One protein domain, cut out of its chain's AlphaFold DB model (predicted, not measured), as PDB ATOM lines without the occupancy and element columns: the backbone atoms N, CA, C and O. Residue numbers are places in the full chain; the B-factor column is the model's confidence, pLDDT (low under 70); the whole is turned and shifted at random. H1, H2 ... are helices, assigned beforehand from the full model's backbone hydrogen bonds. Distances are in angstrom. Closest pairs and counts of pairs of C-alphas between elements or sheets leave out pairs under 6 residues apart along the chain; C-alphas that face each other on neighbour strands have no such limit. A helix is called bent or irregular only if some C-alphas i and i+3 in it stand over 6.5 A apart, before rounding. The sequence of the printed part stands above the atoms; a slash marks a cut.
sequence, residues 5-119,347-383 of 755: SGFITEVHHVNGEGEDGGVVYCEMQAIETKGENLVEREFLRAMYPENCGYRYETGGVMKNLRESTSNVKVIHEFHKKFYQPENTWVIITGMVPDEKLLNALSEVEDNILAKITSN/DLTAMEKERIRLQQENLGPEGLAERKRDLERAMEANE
ATOM      1  N   SER A   5     566.831 382.653 304.768       90.25
ATOM      2  CA  SER A   5     568.208 382.558 305.265       90.25
ATOM      3  C   SER A   5     568.536 383.646 306.288       90.25
ATOM      4  O   SER A   5     569.098 383.352 307.338       90.25
ATOM      5  N   GLY A   6     568.162 384.899 306.020       88.44
ATOM      6  CA  GLY A   6     568.344 386.011 306.951       88.44
ATOM      7  C   GLY A   6     567.543 385.828 308.240       88.44
ATOM      8  O   GLY A   6     568.047 386.118 309.315       88.44
ATOM      9  N   PHE A   7     566.324 385.283 308.171       90.19
ATOM     10  CA  PHE A   7     565.561 384.967 309.381       90.19
ATOM     11  C   PHE A   7     566.266 383.900 310.236       90.19
ATOM     12  O   PHE A   7     566.359 384.060 311.453       90.19
ATOM     13  N   ILE A   8     566.781 382.843 309.600       91.75
ATOM     14  CA  ILE A   8     567.479 381.736 310.269       91.75
ATOM     15  C   ILE A   8     568.727 382.234 311.012       91.75
ATOM     16  O   ILE A   8     568.936 381.854 312.163       91.75
ATOM     17  N   THR A   9     569.557 383.087 310.402       89.62
ATOM     18  CA  THR A   9     570.789 383.565 311.063       89.62
ATOM     19  C   THR A   9     570.538 384.704 312.047       89.62
ATOM     20  O   THR A   9     571.114 384.698 313.133       89.62
ATOM     21  N   GLU A  10     569.659 385.654 311.716       87.50
ATOM     22  CA  GLU A  10     569.476 386.869 312.519       87.50
ATOM     23  C   GLU A  10     568.467 386.701 313.646       87.50
ATOM     24  O   GLU A  10     568.678 387.216 314.738       87.50
ATOM     25  N   VAL A  11     567.363 385.990 313.416       89.50
ATOM     26  CA  VAL A  11     566.250 385.971 314.371       89.50
ATOM     27  C   VAL A  11     566.306 384.727 315.238       89.50
ATOM     28  O   VAL A  11     566.511 384.831 316.449       89.50
ATOM     29  N   HIS A  12     566.093 383.558 314.632       93.88
ATOM     30  CA  HIS A  12     565.999 382.299 315.362       93.88
ATOM     31  C   HIS A  12     566.202 381.080 314.456       93.88
ATOM     32  O   HIS A  12     565.638 380.997 313.363       93.88
ATOM     33  N   HIS A  13     566.952 380.099 314.954       93.75
ATOM     34  CA  HIS A  13     567.045 378.752 314.404       93.75
ATOM     35  C   HIS A  13     567.263 377.715 315.506       93.75
ATOM     36  O   HIS A  13     567.625 378.043 316.633       93.75
ATOM     37  N   VAL A  14     567.103 376.442 315.144       96.06
ATOM     38  CA  VAL A  14     567.611 375.303 315.917       96.06
ATOM     39  C   VAL A  14     568.784 374.711 315.144       96.06
ATOM     40  O   VAL A  14     568.669 374.531 313.933       96.06
ATOM     41  N   ASN A  15     569.911 374.452 315.804       93.88
ATOM     42  CA  ASN A  15     571.119 373.921 315.173       93.88
ATOM     43  C   ASN A  15     571.105 372.376 315.093       93.88
ATOM     44  O   ASN A  15     570.147 371.713 315.494       93.88
ATOM     45  N   GLY A  16     572.187 371.791 314.569       93.81
ATOM     46  CA  GLY A  16     572.335 370.336 314.433       93.81
ATOM     47  C   GLY A  16     572.417 369.551 315.747       93.81
ATOM     48  O   GLY A  16     572.234 368.339 315.729       93.81
ATOM     49  N   GLU A  17     572.656 370.228 316.867       94.69
ATOM     50  CA  GLU A  17     572.697 369.641 318.212       94.69
ATOM     51  C   GLU A  17     571.370 369.846 318.964       94.69
ATOM     52  O   GLU A  17     571.220 369.416 320.105       94.69
ATOM     53  N   GLY A  18     570.375 370.477 318.333       93.25
ATOM     54  CA  GLY A  18     569.079 370.751 318.948       93.25
ATOM     55  C   GLY A  18     569.088 371.962 319.879       93.25
ATOM     56  O   GLY A  18     568.155 372.111 320.664       93.25
ATOM     57  N   GLU A  19     570.100 372.822 319.801       93.44
ATOM     58  CA  GLU A  19     570.185 374.074 320.556       93.44
ATOM     59  C   GLU A  19     569.614 375.236 319.738       93.44
ATOM     60  O   GLU A  19     569.675 375.238 318.507       93.44
ATOM     61  N   ASP A  20     569.070 376.237 320.421       93.62
ATOM     62  CA  ASP A  20     568.513 377.428 319.787       93.62
ATOM     63  C   ASP A  20     569.595 378.491 319.581       93.62
ATOM     64  O   ASP A  20     570.421 378.736 320.459       93.62
ATOM     65  N   GLY A  21     569.565 379.139 318.423       92.06
ATOM     66  CA  GLY A  21     570.495 380.194 318.047       92.06
ATOM     67  C   GLY A  21     569.816 381.276 317.218       92.06
ATOM     68  O   GLY A  21     568.612 381.235 316.981       92.06
ATOM     69  N   GLY A  22     570.605 382.254 316.786       89.56
ATOM     70  CA  GLY A  22     570.149 383.456 316.088       89.56
ATOM     71  C   GLY A  22     570.591 384.706 316.843       89.56
ATOM     72  O   GLY A  22     570.661 384.683 318.070       89.56
ATOM     73  N   VAL A  23     570.928 385.783 316.139       87.12
ATOM     74  CA  VAL A  23     571.480 386.996 316.770       87.12
ATOM     75  C   VAL A  23     570.523 387.592 317.803       87.12
ATOM     76  O   VAL A  23     570.904 387.739 318.964       87.12
ATOM     77  N   VAL A  24     569.266 387.831 317.421       89.38
ATOM     78  CA  VAL A  24     568.216 388.346 318.315       89.38
ATOM     79  C   VAL A  24     567.939 387.360 319.447       89.38
ATOM     80  O   VAL A  24     567.845 387.758 320.606       89.38
ATOM     81  N   TYR A  25     567.850 386.059 319.153       91.56
ATOM     82  CA  TYR A  25     567.641 385.049 320.192       91.56
ATOM     83  C   TYR A  25     568.760 385.061 321.246       91.56
ATOM     84  O   TYR A  25     568.471 385.085 322.442       91.56
ATOM     85  N   CYS A  26     570.025 385.107 320.823       88.56
ATOM     86  CA  CYS A  26     571.188 385.166 321.709       88.56
ATOM     87  C   CYS A  26     571.258 386.479 322.505       88.56
ATOM     88  O   CYS A  26     571.648 386.474 323.676       88.56
ATOM     89  N   GLU A  27     570.872 387.604 321.896       86.25
ATOM     90  CA  GLU A  27     570.755 388.892 322.583       86.25
ATOM     91  C   GLU A  27     569.724 388.815 323.715       86.25
ATOM     92  O   GLU A  27     570.034 389.141 324.866       86.25
ATOM     93  N   MET A  28     568.534 388.288 323.419       90.62
ATOM     94  CA  MET A  28     567.467 388.146 324.406       90.62
ATOM     95  C   MET A  28     567.805 387.111 325.480       90.62
ATOM     96  O   MET A  28     567.574 387.362 326.664       90.62
ATOM     97  N   GLN A  29     568.461 386.007 325.116       88.94
ATOM     98  CA  GLN A  29     568.991 385.029 326.069       88.94
ATOM     99  C   GLN A  29     569.975 385.665 327.064       88.94
ATOM    100  O   GLN A  29     570.017 385.295 328.241       88.94
ATOM    101  N   ALA A  30     570.755 386.659 326.632       83.44
ATOM    102  CA  ALA A  30     571.703 387.344 327.500       83.44
ATOM    103  C   ALA A  30     571.046 388.266 328.539       83.44
ATOM    104  O   ALA A  30     571.742 388.676 329.474       83.44
ATOM    105  N   ILE A  31     569.764 388.619 328.394       86.25
ATOM    106  CA  ILE A  31     569.080 389.569 329.286       86.25
ATOM    107  C   ILE A  31     567.811 389.024 329.949       86.25
ATOM    108  O   ILE A  31     567.457 389.503 331.022       86.25
ATOM    109  N   GLU A  32     567.155 388.003 329.388       89.06
ATOM    110  CA  GLU A  32     565.835 387.532 329.841       89.06
ATOM    111  C   GLU A  32     565.800 387.079 331.306       89.06
ATOM    112  O   GLU A  32     564.764 387.206 331.966       89.06
ATOM    113  N   THR A  33     566.919 386.557 331.809       89.31
ATOM    114  CA  THR A  33     567.068 386.042 333.175       89.31
ATOM    115  C   THR A  33     567.720 387.034 334.142       89.31
ATOM    116  O   THR A  33     567.827 386.729 335.333       89.31
ATOM    117  N   LYS A  34     568.119 388.229 333.680       88.75
ATOM    118  CA  LYS A  34     568.664 389.279 334.553       88.75
ATOM    119  C   LYS A  34     567.601 389.761 335.534       88.75
ATOM    120  O   LYS A  34     566.440 389.931 335.169       88.75
ATOM    121  N   GLY A  35     568.007 389.999 336.781       90.31
ATOM    122  CA  GLY A  35     567.086 390.399 337.846       90.31
ATOM    123  C   GLY A  35     566.358 391.703 337.536       90.31
ATOM    124  O   GLY A  35     565.143 391.762 337.689       90.31
ATOM    125  N   GLU A  36     567.087 392.693 337.027       91.56
ATOM    126  CA  GLU A  36     566.571 394.008 336.648       91.56
ATOM    127  C   GLU A  36     565.502 393.882 335.546       91.56
ATOM    128  O   GLU A  36     564.378 394.345 335.722       91.56
ATOM    129  N   ASN A  37     565.801 393.149 334.466       92.94
ATOM    130  CA  ASN A  37     564.858 392.898 333.369       92.94
ATOM    131  C   ASN A  37     563.624 392.097 333.816       92.94
ATOM    132  O   ASN A  37     562.518 392.339 333.338       92.94
ATOM    133  N   LEU A  38     563.786 391.122 334.720       94.69
ATOM    134  CA  LEU A  38     562.663 390.349 335.260       94.69
ATOM    135  C   LEU A  38     561.720 391.225 336.088       94.69
ATOM    136  O   LEU A  38     560.504 391.119 335.934       94.69
ATOM    137  N   VAL A  39     562.279 392.080 336.945       96.62
ATOM    138  CA  VAL A  39     561.520 393.022 337.776       96.62
ATOM    139  C   VAL A  39     560.796 394.042 336.903       96.62
ATOM    140  O   VAL A  39     559.581 394.180 337.032       96.62
ATOM    141  N   GLU A  40     561.499 394.673 335.963       95.94
ATOM    142  CA  GLU A  40     560.921 395.664 335.054       95.94
ATOM    143  C   GLU A  40     559.818 395.066 334.172       95.94
ATOM    144  O   GLU A  40     558.743 395.647 334.012       95.94
ATOM    145  N   ARG A  41     560.027 393.862 333.633       95.88
ATOM    146  CA  ARG A  41     559.012 393.196 332.812       95.88
ATOM    147  C   ARG A  41     557.749 392.882 333.606       95.88
ATOM    148  O   ARG A  41     556.647 393.053 333.087       95.88
ATOM    149  N   GLU A  42     557.881 392.413 334.845       97.56
ATOM    150  CA  GLU A  42     556.721 392.187 335.712       97.56
ATOM    151  C   GLU A  42     556.062 393.504 336.142       97.56
ATOM    152  O   GLU A  42     554.834 393.576 336.187       97.56
ATOM    153  N   PHE A  43     556.837 394.572 336.343       98.00
ATOM    154  CA  PHE A  43     556.304 395.916 336.559       98.00
ATOM    155  C   PHE A  43     555.448 396.384 335.374       98.00
ATOM    156  O   PHE A  43     554.285 396.739 335.565       98.00
ATOM    157  N   LEU A  44     555.960 396.317 334.140       97.00
ATOM    158  CA  LEU A  44     555.213 396.704 332.936       97.00
ATOM    159  C   LEU A  44     553.974 395.822 332.715       97.00
ATOM    160  O   LEU A  44     552.926 396.318 332.293       97.00
ATOM    161  N   ARG A  45     554.048 394.533 333.068       96.69
ATOM    162  CA  ARG A  45     552.899 393.613 333.083       96.69
ATOM    163  C   ARG A  45     551.861 393.954 334.139       96.69
ATOM    164  O   ARG A  45     550.671 393.827 333.876       96.69
ATOM    165  N   ALA A  46     552.243 394.383 335.325       97.06
ATOM    166  CA  ALA A  46     551.261 394.835 336.300       97.06
ATOM    167  C   ALA A  46     550.688 396.212 335.918       97.06
ATOM    168  O   ALA A  46     549.513 396.482 336.155       97.06
ATOM    169  N   MET A  47     551.498 397.059 335.278       96.94
ATOM    170  CA  MET A  47     551.132 398.428 334.937       96.94
ATOM    171  C   MET A  47     550.190 398.502 333.731       96.94
ATOM    172  O   MET A  47     549.182 399.206 333.795       96.94
ATOM    173  N   TYR A  48     550.487 397.796 332.630       96.38
ATOM    174  CA  TYR A  48     549.767 397.873 331.349       96.38
ATOM    175  C   TYR A  48     548.951 396.611 331.039       96.38
ATOM    176  O   TYR A  48     549.463 395.507 331.200       96.38
ATOM    177  N   PRO A  49     547.701 396.732 330.546       93.81
ATOM    178  CA  PRO A  49     546.842 395.580 330.251       93.81
ATOM    179  C   PRO A  49     547.338 394.770 329.045       93.81
ATOM    180  O   PRO A  49     548.144 395.241 328.248       93.81
ATOM    181  N   GLU A  50     546.825 393.549 328.878       91.44
ATOM    182  CA  GLU A  50     547.271 392.600 327.841       91.44
ATOM    183  C   GLU A  50     547.139 393.110 326.399       91.44
ATOM    184  O   GLU A  50     547.935 392.737 325.540       91.44
ATOM    185  N   ASN A  51     546.169 393.980 326.118       89.25
ATOM    186  CA  ASN A  51     545.964 394.561 324.790       89.25
ATOM    187  C   ASN A  51     546.865 395.778 324.498       89.25
ATOM    188  O   ASN A  51     546.770 396.359 323.417       89.25
ATOM    189  N   CYS A  52     547.709 396.189 325.445       92.62
ATOM    190  CA  CYS A  52     548.603 397.331 325.315       92.62
ATOM    191  C   CYS A  52     550.035 396.871 325.011       92.62
ATOM    192  O   CYS A  52     550.582 396.034 325.722       92.62
ATOM    193  N   GLY A  53     550.674 397.437 323.983       91.50
ATOM    194  CA  GLY A  53     552.040 397.047 323.608       91.50
ATOM    195  C   GLY A  53     553.114 397.392 324.620       91.50
ATOM    196  O   GLY A  53     554.074 396.645 324.733       91.50
ATOM    197  N   TYR A  54     552.919 398.464 325.392       94.00
ATOM    198  CA  TYR A  54     553.847 398.902 326.441       94.00
ATOM    199  C   TYR A  54     554.058 397.850 327.546       94.00
ATOM    200  O   TYR A  54     554.966 397.974 328.358       94.00
ATOM    201  N   ARG A  55     553.210 396.813 327.583       94.50
ATOM    202  CA  ARG A  55     553.329 395.641 328.455       94.50
ATOM    203  C   ARG A  55     554.485 394.709 328.069       94.50
ATOM    204  O   ARG A  55     554.944 393.930 328.906       94.50
ATOM    205  N   TYR A  56     554.850 394.674 326.791       92.88
ATOM    206  CA  TYR A  56     555.659 393.602 326.218       92.88
ATOM    207  C   TYR A  56     557.106 394.032 325.990       92.88
ATOM    208  O   TYR A  56     557.383 395.171 325.638       92.88
ATOM    209  N   GLU A  57     558.010 393.065 326.138       91.88
ATOM    210  CA  GLU A  57     559.424 393.198 325.792       91.88
ATOM    211  C   GLU A  57     559.574 393.308 324.271       91.88
ATOM    212  O   GLU A  57     559.266 392.353 323.549       91.88
ATOM    213  N   THR A  58     560.025 394.462 323.782       89.88
ATOM    214  CA  THR A  58     560.100 394.748 322.343       89.88
ATOM    215  C   THR A  58     561.228 393.997 321.650       89.88
ATOM    216  O   THR A  58     561.101 393.712 320.463       89.88
ATOM    217  N   GLY A  59     562.283 393.612 322.381       86.69
ATOM    218  CA  GLY A  59     563.312 392.699 321.863       86.69
ATOM    219  C   GLY A  59     562.805 391.259 321.665       86.69
ATOM    220  O   GLY A  59     563.364 390.494 320.884       86.69
ATOM    221  N   GLY A  60     561.689 390.906 322.312       90.38
ATOM    222  CA  GLY A  60     561.056 389.591 322.245       90.38
ATOM    223  C   GLY A  60     561.470 388.659 323.386       90.38
ATOM    224  O   GLY A  60     562.627 388.560 323.762       90.38
ATOM    225  N   VAL A  61     560.514 387.919 323.948       92.94
ATOM    226  CA  VAL A  61     560.835 386.857 324.921       92.94
ATOM    227  C   VAL A  61     561.244 385.581 324.188       92.94
ATOM    228  O   VAL A  61     560.607 385.217 323.194       92.94
ATOM    229  N   MET A  62     562.246 384.863 324.696       93.38
ATOM    230  CA  MET A  62     562.815 383.669 324.064       93.38
ATOM    231  C   MET A  62     561.743 382.636 323.713       93.38
ATOM    232  O   MET A  62     561.771 382.048 322.635       93.38
ATOM    233  N   LYS A  63     560.743 382.444 324.582       94.38
ATOM    234  CA  LYS A  63     559.614 381.546 324.295       94.38
ATOM    235  C   LYS A  63     558.890 381.919 322.998       94.38
ATOM    236  O   LYS A  63     558.634 381.055 322.165       94.38
ATOM    237  N   ASN A  64     558.574 383.199 322.818       94.25
ATOM    238  CA  ASN A  64     557.841 383.661 321.646       94.25
ATOM    239  C   ASN A  64     558.706 383.594 320.391       94.25
ATOM    240  O   ASN A  64     558.168 383.234 319.345       94.25
ATOM    241  N   LEU A  65     560.008 383.883 320.507       93.88
ATOM    242  CA  LEU A  65     560.970 383.722 319.414       93.88
ATOM    243  C   LEU A  65     560.988 382.277 318.896       93.88
ATOM    244  O   LEU A  65     560.925 382.085 317.689       93.88
ATOM    245  N   ARG A  66     560.956 381.285 319.796       93.88
ATOM    246  CA  ARG A  66     560.929 379.858 319.428       93.88
ATOM    247  C   ARG A  66     559.599 379.386 318.850       93.88
ATOM    248  O   ARG A  66     559.569 378.604 317.909       93.88
ATOM    249  N   GLU A  67     558.490 379.787 319.471       93.06
ATOM    250  CA  GLU A  67     557.192 379.131 319.243       93.06
ATOM    251  C   GLU A  67     556.265 379.911 318.311       93.06
ATOM    252  O   GLU A  67     555.377 379.340 317.680       93.06
ATOM    253  N   SER A  68     556.410 381.235 318.269       91.25
ATOM    254  CA  SER A  68     555.397 382.113 317.684       91.25
ATOM    255  C   SER A  68     555.940 383.099 316.663       91.25
ATOM    256  O   SER A  68     555.136 383.642 315.906       91.25
ATOM    257  N   THR A  69     557.249 383.324 316.618       91.81
ATOM    258  CA  THR A  69     557.900 384.193 315.641       91.81
ATOM    259  C   THR A  69     558.210 383.397 314.380       91.81
ATOM    260  O   THR A  69     558.667 382.262 314.431       91.81
ATOM    261  N   SER A  70     557.930 383.982 313.220       90.44
ATOM    262  CA  SER A  70     558.238 383.375 311.928       90.44
ATOM    263  C   SER A  70     558.566 384.454 310.915       90.44
ATOM    264  O   SER A  70     558.126 385.599 311.062       90.44
ATOM    265  N   ASN A  71     559.277 384.078 309.851       88.25
ATOM    266  CA  ASN A  71     559.582 385.000 308.765       88.25
ATOM    267  C   ASN A  71     558.305 385.655 308.194       88.25
ATOM    268  O   ASN A  71     558.234 386.867 307.996       88.25
ATOM    269  N   VAL A  72     557.230 384.874 308.054       88.62
ATOM    270  CA  VAL A  72     555.931 385.376 307.586       88.62
ATOM    271  C   VAL A  72     555.387 386.484 308.488       88.62
ATOM    272  O   VAL A  72     555.015 387.548 307.995       88.62
ATOM    273  N   LYS A  73     555.388 386.280 309.809       87.44
ATOM    274  CA  LYS A  73     554.909 387.302 310.748       87.44
ATOM    275  C   LYS A  73     555.800 388.540 310.757       87.44
ATOM    276  O   LYS A  73     555.288 389.656 310.770       87.44
ATOM    277  N   VAL A  74     557.121 388.361 310.724       83.44
ATOM    278  CA  VAL A  74     558.078 389.477 310.757       83.44
ATOM    279  C   VAL A  74     557.990 390.310 309.474       83.44
ATOM    280  O   VAL A  74     557.842 391.531 309.527       83.44
ATOM    281  N   ILE A  75     558.022 389.675 308.304       74.38
ATOM    282  CA  ILE A  75     558.168 390.386 307.027       74.38
ATOM    283  C   ILE A  75     556.832 390.641 306.349       74.38
ATOM    284  O   ILE A  75     556.547 391.763 305.921       74.38
ATOM    285  N   HIS A  76     555.998 389.615 306.213       73.88
ATOM    286  CA  HIS A  76     554.767 389.747 305.439       73.88
ATOM    287  C   HIS A  76     553.657 390.450 306.216       73.88
ATOM    288  O   HIS A  76     552.822 391.112 305.596       73.88
ATOM    289  N   GLU A  77     553.664 390.353 307.546       86.38
ATOM    290  CA  GLU A  77     552.656 390.985 308.395       86.38
ATOM    291  C   GLU A  77     553.183 392.266 309.045       86.38
ATOM    292  O   GLU A  77     552.658 393.344 308.764       86.38
ATOM    293  N   PHE A  78     554.231 392.185 309.875       88.50
ATOM    294  CA  PHE A  78     554.708 393.328 310.657       88.50
ATOM    295  C   PHE A  78     555.356 394.407 309.782       88.50
ATOM    296  O   PHE A  78     554.887 395.547 309.789       88.50
ATOM    297  N   HIS A  79     556.370 394.065 308.974       87.38
ATOM    298  CA  HIS A  79     557.031 395.043 308.100       87.38
ATOM    299  C   HIS A  79     556.036 395.678 307.117       87.38
ATOM    300  O   HIS A  79     555.965 396.897 307.000       87.38
ATOM    301  N   LYS A  80     555.186 394.877 306.462       82.81
ATOM    302  CA  LYS A  80     554.134 395.393 305.564       82.81
ATOM    303  C   LYS A  80     553.162 396.355 306.263       82.81
ATOM    304  O   LYS A  80     552.682 397.310 305.647       82.81
ATOM    305  N   LYS A  81     552.823 396.086 307.525       84.12
ATOM    306  CA  LYS A  81     551.881 396.903 308.293       84.12
ATOM    307  C   LYS A  81     552.501 398.217 308.765       84.12
ATOM    308  O   LYS A  81     551.823 399.234 308.691       84.12
ATOM    309  N   PHE A  82     553.743 398.195 309.248       86.44
ATOM    310  CA  PHE A  82     554.330 399.335 309.958       86.44
ATOM    311  C   PHE A  82     555.399 400.107 309.170       86.44
ATOM    312  O   PHE A  82     555.559 401.295 309.422       86.44
ATOM    313  N   TYR A  83     556.074 399.508 308.186       86.44
ATOM    314  CA  TYR A  83     557.092 400.179 307.355       86.44
ATOM    315  C   TYR A  83     556.459 400.769 306.085       86.44
ATOM    316  O   TYR A  83     556.915 400.550 304.961       86.44
ATOM    317  N   GLN A  84     555.339 401.473 306.262       83.44
ATOM    318  CA  GLN A  84     554.666 402.210 305.192       83.44
ATOM    319  C   GLN A  84     555.256 403.620 305.098       83.44
ATOM    320  O   GLN A  84     555.569 404.184 306.146       83.44
ATOM    321  N   PRO A  85     555.370 404.222 303.900       84.69
ATOM    322  CA  PRO A  85     555.894 405.581 303.749       84.69
ATOM    323  C   PRO A  85     555.206 406.608 304.659       84.69
ATOM    324  O   PRO A  85     555.869 407.471 305.215       84.69
ATOM    325  N   GLU A  86     553.897 406.467 304.888       84.31
ATOM    326  CA  GLU A  86     553.103 407.338 305.763       84.31
ATOM    327  C   GLU A  86     553.482 407.241 307.261       84.31
ATOM    328  O   GLU A  86     553.154 408.141 308.034       84.31
ATOM    329  N   ASN A  87     554.165 406.167 307.676       87.44
ATOM    330  CA  ASN A  87     554.641 405.930 309.045       87.44
ATOM    331  C   ASN A  87     556.173 406.083 309.181       87.44
ATOM    332  O   ASN A  87     556.717 405.862 310.261       87.44
ATOM    333  N   THR A  88     556.878 406.447 308.107       87.88
ATOM    334  CA  THR A  88     558.342 406.558 308.086       87.88
ATOM    335  C   THR A  88     558.764 408.017 308.152       87.88
ATOM    336  O   THR A  88     558.306 408.837 307.361       87.88
ATOM    337  N   TRP A  89     559.656 408.342 309.083       89.25
ATOM    338  CA  TRP A  89     560.296 409.653 309.169       89.25
ATOM    339  C   TRP A  89     561.784 409.492 308.895       89.25
ATOM    340  O   TRP A  89     562.404 408.537 309.358       89.25
ATOM    341  N   VAL A  90     562.349 410.428 308.138       88.69
ATOM    342  CA  VAL A  90     563.787 410.494 307.886       88.69
ATOM    343  C   VAL A  90     564.317 411.713 308.625       88.69
ATOM    344  O   VAL A  90     564.009 412.847 308.267       88.69
ATOM    345  N   ILE A  91     565.082 411.466 309.684       89.06
ATOM    346  CA  ILE A  91     565.718 412.506 310.489       89.06
ATOM    347  C   ILE A  91     567.167 412.598 310.023       89.06
ATOM    348  O   ILE A  91     567.920 411.635 310.146       89.06
ATOM    349  N   ILE A  92     567.548 413.741 309.455       86.19
ATOM    350  CA  ILE A  92     568.916 413.984 308.993       86.19
ATOM    351  C   ILE A  92     569.524 415.084 309.848       86.19
ATOM    352  O   ILE A  92     569.052 416.220 309.855       86.19
ATOM    353  N   THR A  93     570.594 414.736 310.549       83.31
ATOM    354  CA  THR A  93     571.337 415.632 311.434       83.31
ATOM    355  C   THR A  93     572.818 415.552 311.088       83.31
ATOM    356  O   THR A  93     573.373 414.459 310.999       83.31
ATOM    357  N   GLY A  94     573.478 416.695 310.908       80.62
ATOM    358  CA  GLY A  94     574.917 416.756 310.652       80.62
ATOM    359  C   GLY A  94     575.289 417.743 309.550       80.62
ATOM    360  O   GLY A  94     574.453 418.473 309.025       80.62
ATOM    361  N   MET A  95     576.575 417.774 309.205       77.94
ATOM    362  CA  MET A  95     577.114 418.675 308.183       77.94
ATOM    363  C   MET A  95     577.047 418.028 306.794       77.94
ATOM    364  O   MET A  95     578.062 417.571 306.271       77.94
ATOM    365  N   VAL A  96     575.856 417.977 306.198       80.38
ATOM    366  CA  VAL A  96     575.640 417.414 304.853       80.38
ATOM    367  C   VAL A  96     575.303 418.538 303.867       80.38
ATOM    368  O   VAL A  96     574.516 419.410 304.218       80.38
ATOM    369  N   PRO A  97     575.871 418.567 302.643       84.19
ATOM    370  CA  PRO A  97     575.488 419.561 301.641       84.19
ATOM    371  C   PRO A  97     574.027 419.391 301.196       84.19
ATOM    372  O   PRO A  97     573.678 418.341 300.651       84.19
ATOM    373  N   ASP A  98     573.219 420.440 301.365       86.50
ATOM    374  CA  ASP A  98     571.770 420.439 301.105       86.50
ATOM    375  C   ASP A  98     571.406 419.888 299.721       86.50
ATOM    376  O   ASP A  98     570.551 419.019 299.603       86.50
ATOM    377  N   GLU A  99     572.089 420.336 298.665       89.69
ATOM    378  CA  GLU A  99     571.796 419.910 297.291       89.69
ATOM    379  C   GLU A  99     572.005 418.401 297.093       89.69
ATOM    380  O   GLU A  99     571.157 417.719 296.522       89.69
ATOM    381  N   LYS A 100     573.113 417.851 297.610       85.69
ATOM    382  CA  LYS A 100     573.389 416.409 297.520       85.69
ATOM    383  C   LYS A 100     572.364 415.601 298.303       85.69
ATOM    384  O   LYS A 100     571.932 414.553 297.830       85.69
ATOM    385  N   LEU A 101     571.987 416.093 299.482       89.50
ATOM    386  CA  LEU A 101     570.983 415.461 300.326       89.50
ATOM    387  C   LEU A 101     569.617 415.432 299.634       89.50
ATOM    388  O   LEU A 101     569.012 414.369 299.525       89.50
ATOM    389  N   LEU A 102     569.151 416.578 299.138       90.56
ATOM    390  CA  LEU A 102     567.855 416.703 298.474       90.56
ATOM    391  C   LEU A 102     567.787 415.868 297.195       90.56
ATOM    392  O   LEU A 102     566.778 415.206 296.969       90.56
ATOM    393  N   ASN A 103     568.862 415.824 296.401       90.50
ATOM    394  CA  ASN A 103     568.918 414.973 295.210       90.50
ATOM    395  C   ASN A 103     568.802 413.484 295.576       90.50
ATOM    396  O   ASN A 103     568.000 412.769 294.981       90.50
ATOM    397  N   ALA A 104     569.539 413.028 296.595       89.06
ATOM    398  CA  ALA A 104     569.455 411.643 297.059       89.06
ATOM    399  C   ALA A 104     568.060 411.296 297.612       89.06
ATOM    400  O   ALA A 104     567.539 410.214 297.349       89.06
ATOM    401  N   LEU A 105     567.429 412.216 298.351       91.31
ATOM    402  CA  LEU A 105     566.070 412.027 298.865       91.31
ATOM    403  C   LEU A 105     565.022 412.006 297.750       91.31
ATOM    404  O   LEU A 105     564.115 411.178 297.806       91.31
ATOM    405  N   SER A 106     565.170 412.856 296.729       92.44
ATOM    406  CA  SER A 106     564.269 412.888 295.571       92.44
ATOM    407  C   SER A 106     564.252 411.541 294.854       92.44
ATOM    408  O   SER A 106     563.181 411.023 294.555       92.44
ATOM    409  N   GLU A 107     565.415 410.918 294.639       91.38
ATOM    410  CA  GLU A 107     565.485 409.589 294.020       91.38
ATOM    411  C   GLU A 107     564.767 408.521 294.861       91.38
ATOM    412  O   GLU A 107     564.101 407.631 294.323       91.38
ATOM    413  N   VAL A 108     564.878 408.585 296.191       89.31
ATOM    414  CA  VAL A 108     564.175 407.664 297.095       89.31
ATOM    415  C   VAL A 108     562.662 407.888 297.034       89.31
ATOM    416  O   VAL A 108     561.907 406.917 296.933       89.31
ATOM    417  N   GLU A 109     562.217 409.144 297.058       89.81
ATOM    418  CA  GLU A 109     560.805 409.515 296.966       89.81
ATOM    419  C   GLU A 109     560.192 409.073 295.631       89.81
ATOM    420  O   GLU A 109     559.173 408.376 295.628       89.81
ATOM    421  N   ASP A 110     560.854 409.360 294.509       91.94
ATOM    422  CA  ASP A 110     560.420 408.952 293.170       91.94
ATOM    423  C   ASP A 110     560.254 407.430 293.073       91.94
ATOM    424  O   ASP A 110     559.256 406.927 292.546       91.94
ATOM    425  N   ASN A 111     561.187 406.668 293.651       88.69
ATOM    426  CA  ASN A 111     561.109 405.209 293.704       88.69
ATOM    427  C   ASN A 111     559.917 404.706 294.538       88.69
ATOM    428  O   ASN A 111     559.260 403.726 294.162       88.69
ATOM    429  N   ILE A 112     559.621 405.353 295.669       86.25
ATOM    430  CA  ILE A 112     558.456 405.032 296.506       86.25
ATOM    431  C   ILE A 112     557.163 405.332 295.739       86.25
ATOM    432  O   ILE A 112     556.286 404.465 295.652       86.25
ATOM    433  N   LEU A 113     557.058 406.514 295.129       86.62
ATOM    434  CA  LEU A 113     555.896 406.940 294.349       86.62
ATOM    435  C   LEU A 113     555.657 406.030 293.138       86.62
ATOM    436  O   LEU A 113     554.520 405.613 292.891       86.62
ATOM    437  N   ALA A 114     556.715 405.639 292.425       88.50
ATOM    438  CA  ALA A 114     556.636 404.698 291.311       88.50
ATOM    439  C   ALA A 114     556.111 403.321 291.754       88.50
ATOM    440  O   ALA A 114     555.277 402.718 291.071       88.50
ATOM    441  N   LYS A 115     556.531 402.821 292.925       83.69
ATOM    442  CA  LYS A 115     556.028 401.556 293.493       83.69
ATOM    443  C   LYS A 115     554.570 401.640 293.934       83.69
ATOM    444  O   LYS A 115     553.813 400.704 293.683       83.69
ATOM    445  N   ILE A 116     554.166 402.750 294.551       78.19
ATOM    446  CA  ILE A 116     552.765 402.996 294.922       78.19
ATOM    447  C   ILE A 116     551.888 403.040 293.664       78.19
ATOM    448  O   ILE A 116     550.810 402.450 293.640       78.19
ATOM    449  N   THR A 117     552.371 403.699 292.608       81.31
ATOM    450  CA  THR A 117     551.647 403.852 291.338       81.31
ATOM    451  C   THR A 117     551.550 402.539 290.561       81.31
ATOM    452  O   THR A 117     550.516 402.261 289.962       81.31
ATOM    453  N   SER A 118     552.604 401.718 290.567       79.50
ATOM    454  CA  SER A 118     552.635 400.431 289.853       79.50
ATOM    455  C   SER A 118     551.902 399.298 290.578       79.50
ATOM    456  O   SER A 118     551.452 398.362 289.922       79.50
ATOM    457  N   ASN A 119     551.722 399.394 291.900       69.25
ATOM    458  CA  ASN A 119     550.920 398.467 292.702       69.25
ATOM    459  C   ASN A 119     549.786 399.205 293.435       69.25
ATOM    460  O   ASN A 119     549.790 399.274 294.670       69.25
ATOM    461  N   ASP A 347     566.229 375.568 339.079       94.00
ATOM    462  CA  ASP A 347     564.976 375.314 338.366       94.00
ATOM    463  C   ASP A 347     565.098 375.694 336.881       94.00
ATOM    464  O   ASP A 347     564.808 374.872 336.016       94.00
ATOM    465  N   LEU A 348     565.579 376.905 336.564       91.19
ATOM    466  CA  LEU A 348     565.752 377.351 335.175       91.19
ATOM    467  C   LEU A 348     566.785 376.504 334.419       91.19
ATOM    468  O   LEU A 348     566.536 376.110 333.284       91.19
ATOM    469  N   THR A 349     567.897 376.146 335.067       90.75
ATOM    470  CA  THR A 349     568.921 375.277 334.466       90.75
ATOM    471  C   THR A 349     568.357 373.891 334.148       90.75
ATOM    472  O   THR A 349     568.659 373.317 333.103       90.75
ATOM    473  N   ALA A 350     567.549 373.324 335.049       94.25
ATOM    474  CA  ALA A 350     566.905 372.034 334.833       94.25
ATOM    475  C   ALA A 350     565.841 372.111 333.729       94.25
ATOM    476  O   ALA A 350     565.807 371.241 332.861       94.25
ATOM    477  N   MET A 351     565.020 373.168 333.732       93.06
ATOM    478  CA  MET A 351     564.013 373.422 332.700       93.06
ATOM    479  C   MET A 351     564.644 373.545 331.310       93.06
ATOM    480  O   MET A 351     564.121 372.959 330.367       93.06
ATOM    481  N   GLU A 352     565.768 374.252 331.181       91.88
ATOM    482  CA  GLU A 352     566.433 374.435 329.890       91.88
ATOM    483  C   GLU A 352     567.068 373.138 329.377       91.88
ATOM    484  O   GLU A 352     566.890 372.776 328.215       91.88
ATOM    485  N   LYS A 353     567.724 372.367 330.256       93.62
ATOM    486  CA  LYS A 353     568.245 371.036 329.898       93.62
ATOM    487  C   LYS A 353     567.143 370.099 329.415       93.62
ATOM    488  O   LYS A 353     567.319 369.402 328.419       93.62
ATOM    489  N   GLU A 354     566.015 370.084 330.118       96.56
ATOM    490  CA  GLU A 354     564.870 369.259 329.742       96.56
ATOM    491  C   GLU A 354     564.247 369.724 328.423       96.56
ATOM    492  O   GLU A 354     563.907 368.898 327.578       96.56
ATOM    493  N   ARG A 355     564.150 371.038 328.200       95.12
ATOM    494  CA  ARG A 355     563.650 371.604 326.944       95.12
ATOM    495  C   ARG A 355     564.513 371.182 325.753       95.12
ATOM    496  O   ARG A 355     563.959 370.726 324.756       95.12
ATOM    497  N   ILE A 356     565.841 371.293 325.866       95.19
ATOM    498  CA  ILE A 356     566.778 370.856 324.817       95.19
ATOM    499  C   ILE A 356     566.648 369.345 324.584       95.19
ATOM    500  O   ILE A 356     566.547 368.916 323.438       95.19
ATOM    501  N   ARG A 357     566.554 368.535 325.650       97.25
ATOM    502  CA  ARG A 357     566.345 367.080 325.536       97.25
ATOM    503  C   ARG A 357     565.069 366.746 324.760       97.25
ATOM    504  O   ARG A 357     565.118 365.975 323.808       97.25
ATOM    505  N   LEU A 358     563.938 367.347 325.131       96.94
ATOM    506  CA  LEU A 358     562.660 367.136 324.441       96.94
ATOM    507  C   LEU A 358     562.716 367.615 322.984       96.94
ATOM    508  O   LEU A 358     562.127 366.989 322.108       96.94
ATOM    509  N   GLN A 359     563.440 368.700 322.701       96.38
ATOM    510  CA  GLN A 359     563.653 369.188 321.339       96.38
ATOM    511  C   GLN A 359     564.463 368.192 320.497       96.38
ATOM    512  O   GLN A 359     564.062 367.881 319.376       96.38
ATOM    513  N   GLN A 360     565.545 367.634 321.047       97.44
ATOM    514  CA  GLN A 360     566.337 366.581 320.406       97.44
ATOM    515  C   GLN A 360     565.507 365.311 320.161       97.44
ATOM    516  O   GLN A 360     565.559 364.744 319.070       97.44
ATOM    517  N   GLU A 361     564.704 364.886 321.142       97.19
ATOM    518  CA  GLU A 361     563.812 363.725 321.026       97.19
ATOM    519  C   GLU A 361     562.740 363.929 319.946       97.19
ATOM    520  O   GLU A 361     562.507 363.033 319.135       97.19
ATOM    521  N   ASN A 362     562.128 365.115 319.892       96.69
ATOM    522  CA  ASN A 362     561.090 365.443 318.913       96.69
ATOM    523  C   ASN A 362     561.631 365.547 317.480       96.69
ATOM    524  O   ASN A 362     560.932 365.175 316.538       96.69
ATOM    525  N   LEU A 363     562.848 366.072 317.298       96.44
ATOM    526  CA  LEU A 363     563.480 366.186 315.979       96.44
ATOM    527  C   LEU A 363     564.043 364.844 315.493       96.44
ATOM    528  O   LEU A 363     564.033 364.567 314.292       96.44
ATOM    529  N   GLY A 364     564.548 364.019 316.412       97.56
ATOM    530  CA  GLY A 364     565.272 362.797 316.089       97.56
ATOM    531  C   GLY A 364     566.543 363.045 315.254       97.56
ATOM    532  O   GLY A 364     566.862 364.178 314.885       97.56
ATOM    533  N   PRO A 365     567.296 361.985 314.911       97.00
ATOM    534  CA  PRO A 365     568.551 362.126 314.168       97.00
ATOM    535  C   PRO A 365     568.382 362.765 312.783       97.00
ATOM    536  O   PRO A 365     569.233 363.541 312.348       97.00
ATOM    537  N   GLU A 366     567.286 362.455 312.083       96.94
ATOM    538  CA  GLU A 366     567.018 362.993 310.745       96.94
ATOM    539  C   GLU A 366     566.670 364.484 310.785       96.94
ATOM    540  O   GLU A 366     567.236 365.251 310.003       96.94
ATOM    541  N   GLY A 367     565.811 364.906 311.722       97.38
ATOM    542  CA  GLY A 367     565.439 366.310 311.885       97.38
ATOM    543  C   GLY A 367     566.616 367.171 312.334       97.38
ATOM    544  O   GLY A 367     566.818 368.253 311.794       97.38
ATOM    545  N   LEU A 368     567.460 366.678 313.247       97.19
ATOM    546  CA  LEU A 368     568.702 367.359 313.639       97.19
ATOM    547  C   LEU A 368     569.657 367.539 312.447       97.19
ATOM    548  O   LEU A 368     570.194 368.626 312.222       97.19
ATOM    549  N   ALA A 369     569.822 366.500 311.624       97.56
ATOM    550  CA  ALA A 369     570.636 366.588 310.415       97.56
ATOM    551  C   ALA A 369     570.044 367.557 309.372       97.56
ATOM    552  O   ALA A 369     570.798 368.204 308.646       97.56
ATOM    553  N   GLU A 370     568.717 367.665 309.277       97.19
ATOM    554  CA  GLU A 370     568.043 368.655 308.430       97.19
ATOM    555  C   GLU A 370     568.275 370.081 308.931       97.19
ATOM    556  O   GLU A 370     568.738 370.915 308.158       97.19
ATOM    557  N   ARG A 371     568.084 370.334 310.231       96.38
ATOM    558  CA  ARG A 371     568.365 371.634 310.857       96.38
ATOM    559  C   ARG A 371     569.800 372.094 310.641       96.38
ATOM    560  O   ARG A 371     570.027 373.254 310.304       96.38
ATOM    561  N   LYS A 372     570.763 371.174 310.750       96.56
ATOM    562  CA  LYS A 372     572.165 371.445 310.413       96.56
ATOM    563  C   LYS A 372     572.327 371.910 308.963       96.56
ATOM    564  O   LYS A 372     572.944 372.942 308.729       96.56
ATOM    565  N   ARG A 373     571.750 371.178 308.003       97.25
ATOM    566  CA  ARG A 373     571.823 371.533 306.574       97.25
ATOM    567  C   ARG A 373     571.129 372.857 306.268       97.25
ATOM    568  O   ARG A 373     571.605 373.606 305.422       97.25
ATOM    569  N   ASP A 374     569.996 373.142 306.903       95.00
ATOM    570  CA  ASP A 374     569.276 374.408 306.731       95.00
ATOM    571  C   ASP A 374     570.118 375.588 307.206       95.00
ATOM    572  O   ASP A 374     570.242 376.578 306.486       95.00
ATOM    573  N   LEU A 375     570.742 375.451 308.379       94.94
ATOM    574  CA  LEU A 375     571.628 376.466 308.928       94.94
ATOM    575  C   LEU A 375     572.870 376.671 308.054       94.94
ATOM    576  O   LEU A 375     573.181 377.807 307.717       94.94
ATOM    577  N   GLU A 376     573.542 375.595 307.633       94.75
ATOM    578  CA  GLU A 376     574.713 375.673 306.745       94.75
ATOM    579  C   GLU A 376     574.373 376.378 305.422       94.75
ATOM    580  O   GLU A 376     575.103 377.267 304.990       94.75
ATOM    581  N   ARG A 377     573.219 376.056 304.815       95.06
ATOM    582  CA  ARG A 377     572.735 376.737 303.602       95.06
ATOM    583  C   ARG A 377     572.406 378.208 303.844       95.06
ATOM    584  O   ARG A 377     572.666 379.039 302.976       95.06
ATOM    585  N   ALA A 378     571.804 378.533 304.987       92.81
ATOM    586  CA  ALA A 378     571.487 379.912 305.340       92.81
ATOM    587  C   ALA A 378     572.761 380.742 305.550       92.81
ATOM    588  O   ALA A 378     572.847 381.856 305.037       92.81
ATOM    589  N   MET A 379     573.761 380.177 306.233       89.50
ATOM    590  CA  MET A 379     575.074 380.795 306.412       89.50
ATOM    591  C   MET A 379     575.770 381.016 305.069       89.50
ATOM    592  O   MET A 379     576.155 382.140 304.777       89.50
ATOM    593  N   GLU A 380     575.844 379.995 304.208       91.38
ATOM    594  CA  GLU A 380     576.452 380.122 302.876       91.38
ATOM    595  C   GLU A 380     575.765 381.208 302.031       91.38
ATOM    596  O   GLU A 380     576.432 381.989 301.354       91.38
ATOM    597  N   ALA A 381     574.433 381.305 302.104       89.56
ATOM    598  CA  ALA A 381     573.672 382.333 301.397       89.56
ATOM    599  C   ALA A 381     573.916 383.756 301.934       89.56
ATOM    600  O   ALA A 381     573.873 384.709 301.154       89.56
ATOM    601  N   ASN A 382     574.156 383.910 303.240       86.38
ATOM    602  CA  ASN A 382     574.335 385.212 303.887       86.38
ATOM    603  C   ASN A 382     575.803 385.674 303.919       86.38
ATOM    604  O   ASN A 382     576.059 386.873 303.965       86.38
ATOM    605  N   GLU A 383     576.769 384.755 303.844       84.00
ATOM    606  CA  GLU A 383     578.212 385.050 303.808       84.00
ATOM    607  C   GLU A 383     578.726 385.417 302.400       84.00
ATOM    608  O   GLU A 383     579.929 385.607 302.191       84.00
TER     609      GLU A 383
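This is residues 5 to 119 and 347 to 383 of the 755 residues of the protein "Hypothetical protein" of Darwinula stevensoni (UniProt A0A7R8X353). Picture a loose, open frame of helices: the short helices H1, H2 and H4 lie near its middle, and the long helix H7 is bent into an L whose second arm, H7b, packs across H1. H3 lies off on its own, while H5 leads away from near H1 toward H6, which lies at the far end and touches no helix. The printed part has 152 residues with seven named helices, H1 to H7 in chain order, and no named strand; its class is all helix. The whole is loose, with a radius of gyration of the C-alphas of 20.8 A and spans of 60 by 43 by 33 A.

Start at H7, residues 347 to 382, assigned as one helix by its hydrogen bonds but bent: C-alphas 362 and 365 are 9.4 A apart. Its arms, H7a, residues 347 to 362, and H7b, residues 365 to 382, stand about perpendicular at 82 degrees. H7b, with residues 375 to 382 alone, touches H1, residues 5 to 10, about perpendicular at 90 degrees; the closest C-alphas, of Ser 5 and Ala 378, are 4.2 A apart. H1 only just touches H2, residues 23 to 29, with 3 pairs of C-alphas within 8 A, the closest being Glu 10 and Val 23 at 4.7 A; the tilt is steep, 38 degrees, the same way. H2 touches H4, residues 62 to 67, at a steep tilt of 60 degrees, opposite ways; look at the closest C-alphas, of Tyr 25 and Met 62, 6.3 A apart. H5, residues 71 to 82, is close to H1 but not clearly touching, the closest C-alphas being Phe 7 and Asn 71 at 6.0 A. H3, residues 35 to 47, and H6, residues 98 to 118, touch no helix. Every O i to N i+4 pair is within hydrogen-bond range in H1, H2, H3, H4, H6, H7a and H7b; in H5 4 of 8 are.

Find C-alpha 347 at (564.976, 375.314, 338.366); from there H7a runs 22.2 A, and H7b 25.9 A to C-alpha 382 at (574.335, 385.212, 303.887). H6 measures 29.9 A from C-alpha 98 at (571.770, 420.439, 301.105), H3 18.1 A and H5 15.3 A.

The farthest C-alphas, of Glu 99 and Glu 361, are 61.5 A apart. Residues 120 to 346 are not printed, and C-alphas 119 and 347 are 53.1 A apart across the cut. The links H1 to H2, H3 to H4 and H5 to H6 are long. Mean pLDDT of the printed part is 90.6; residue 119 is under 70.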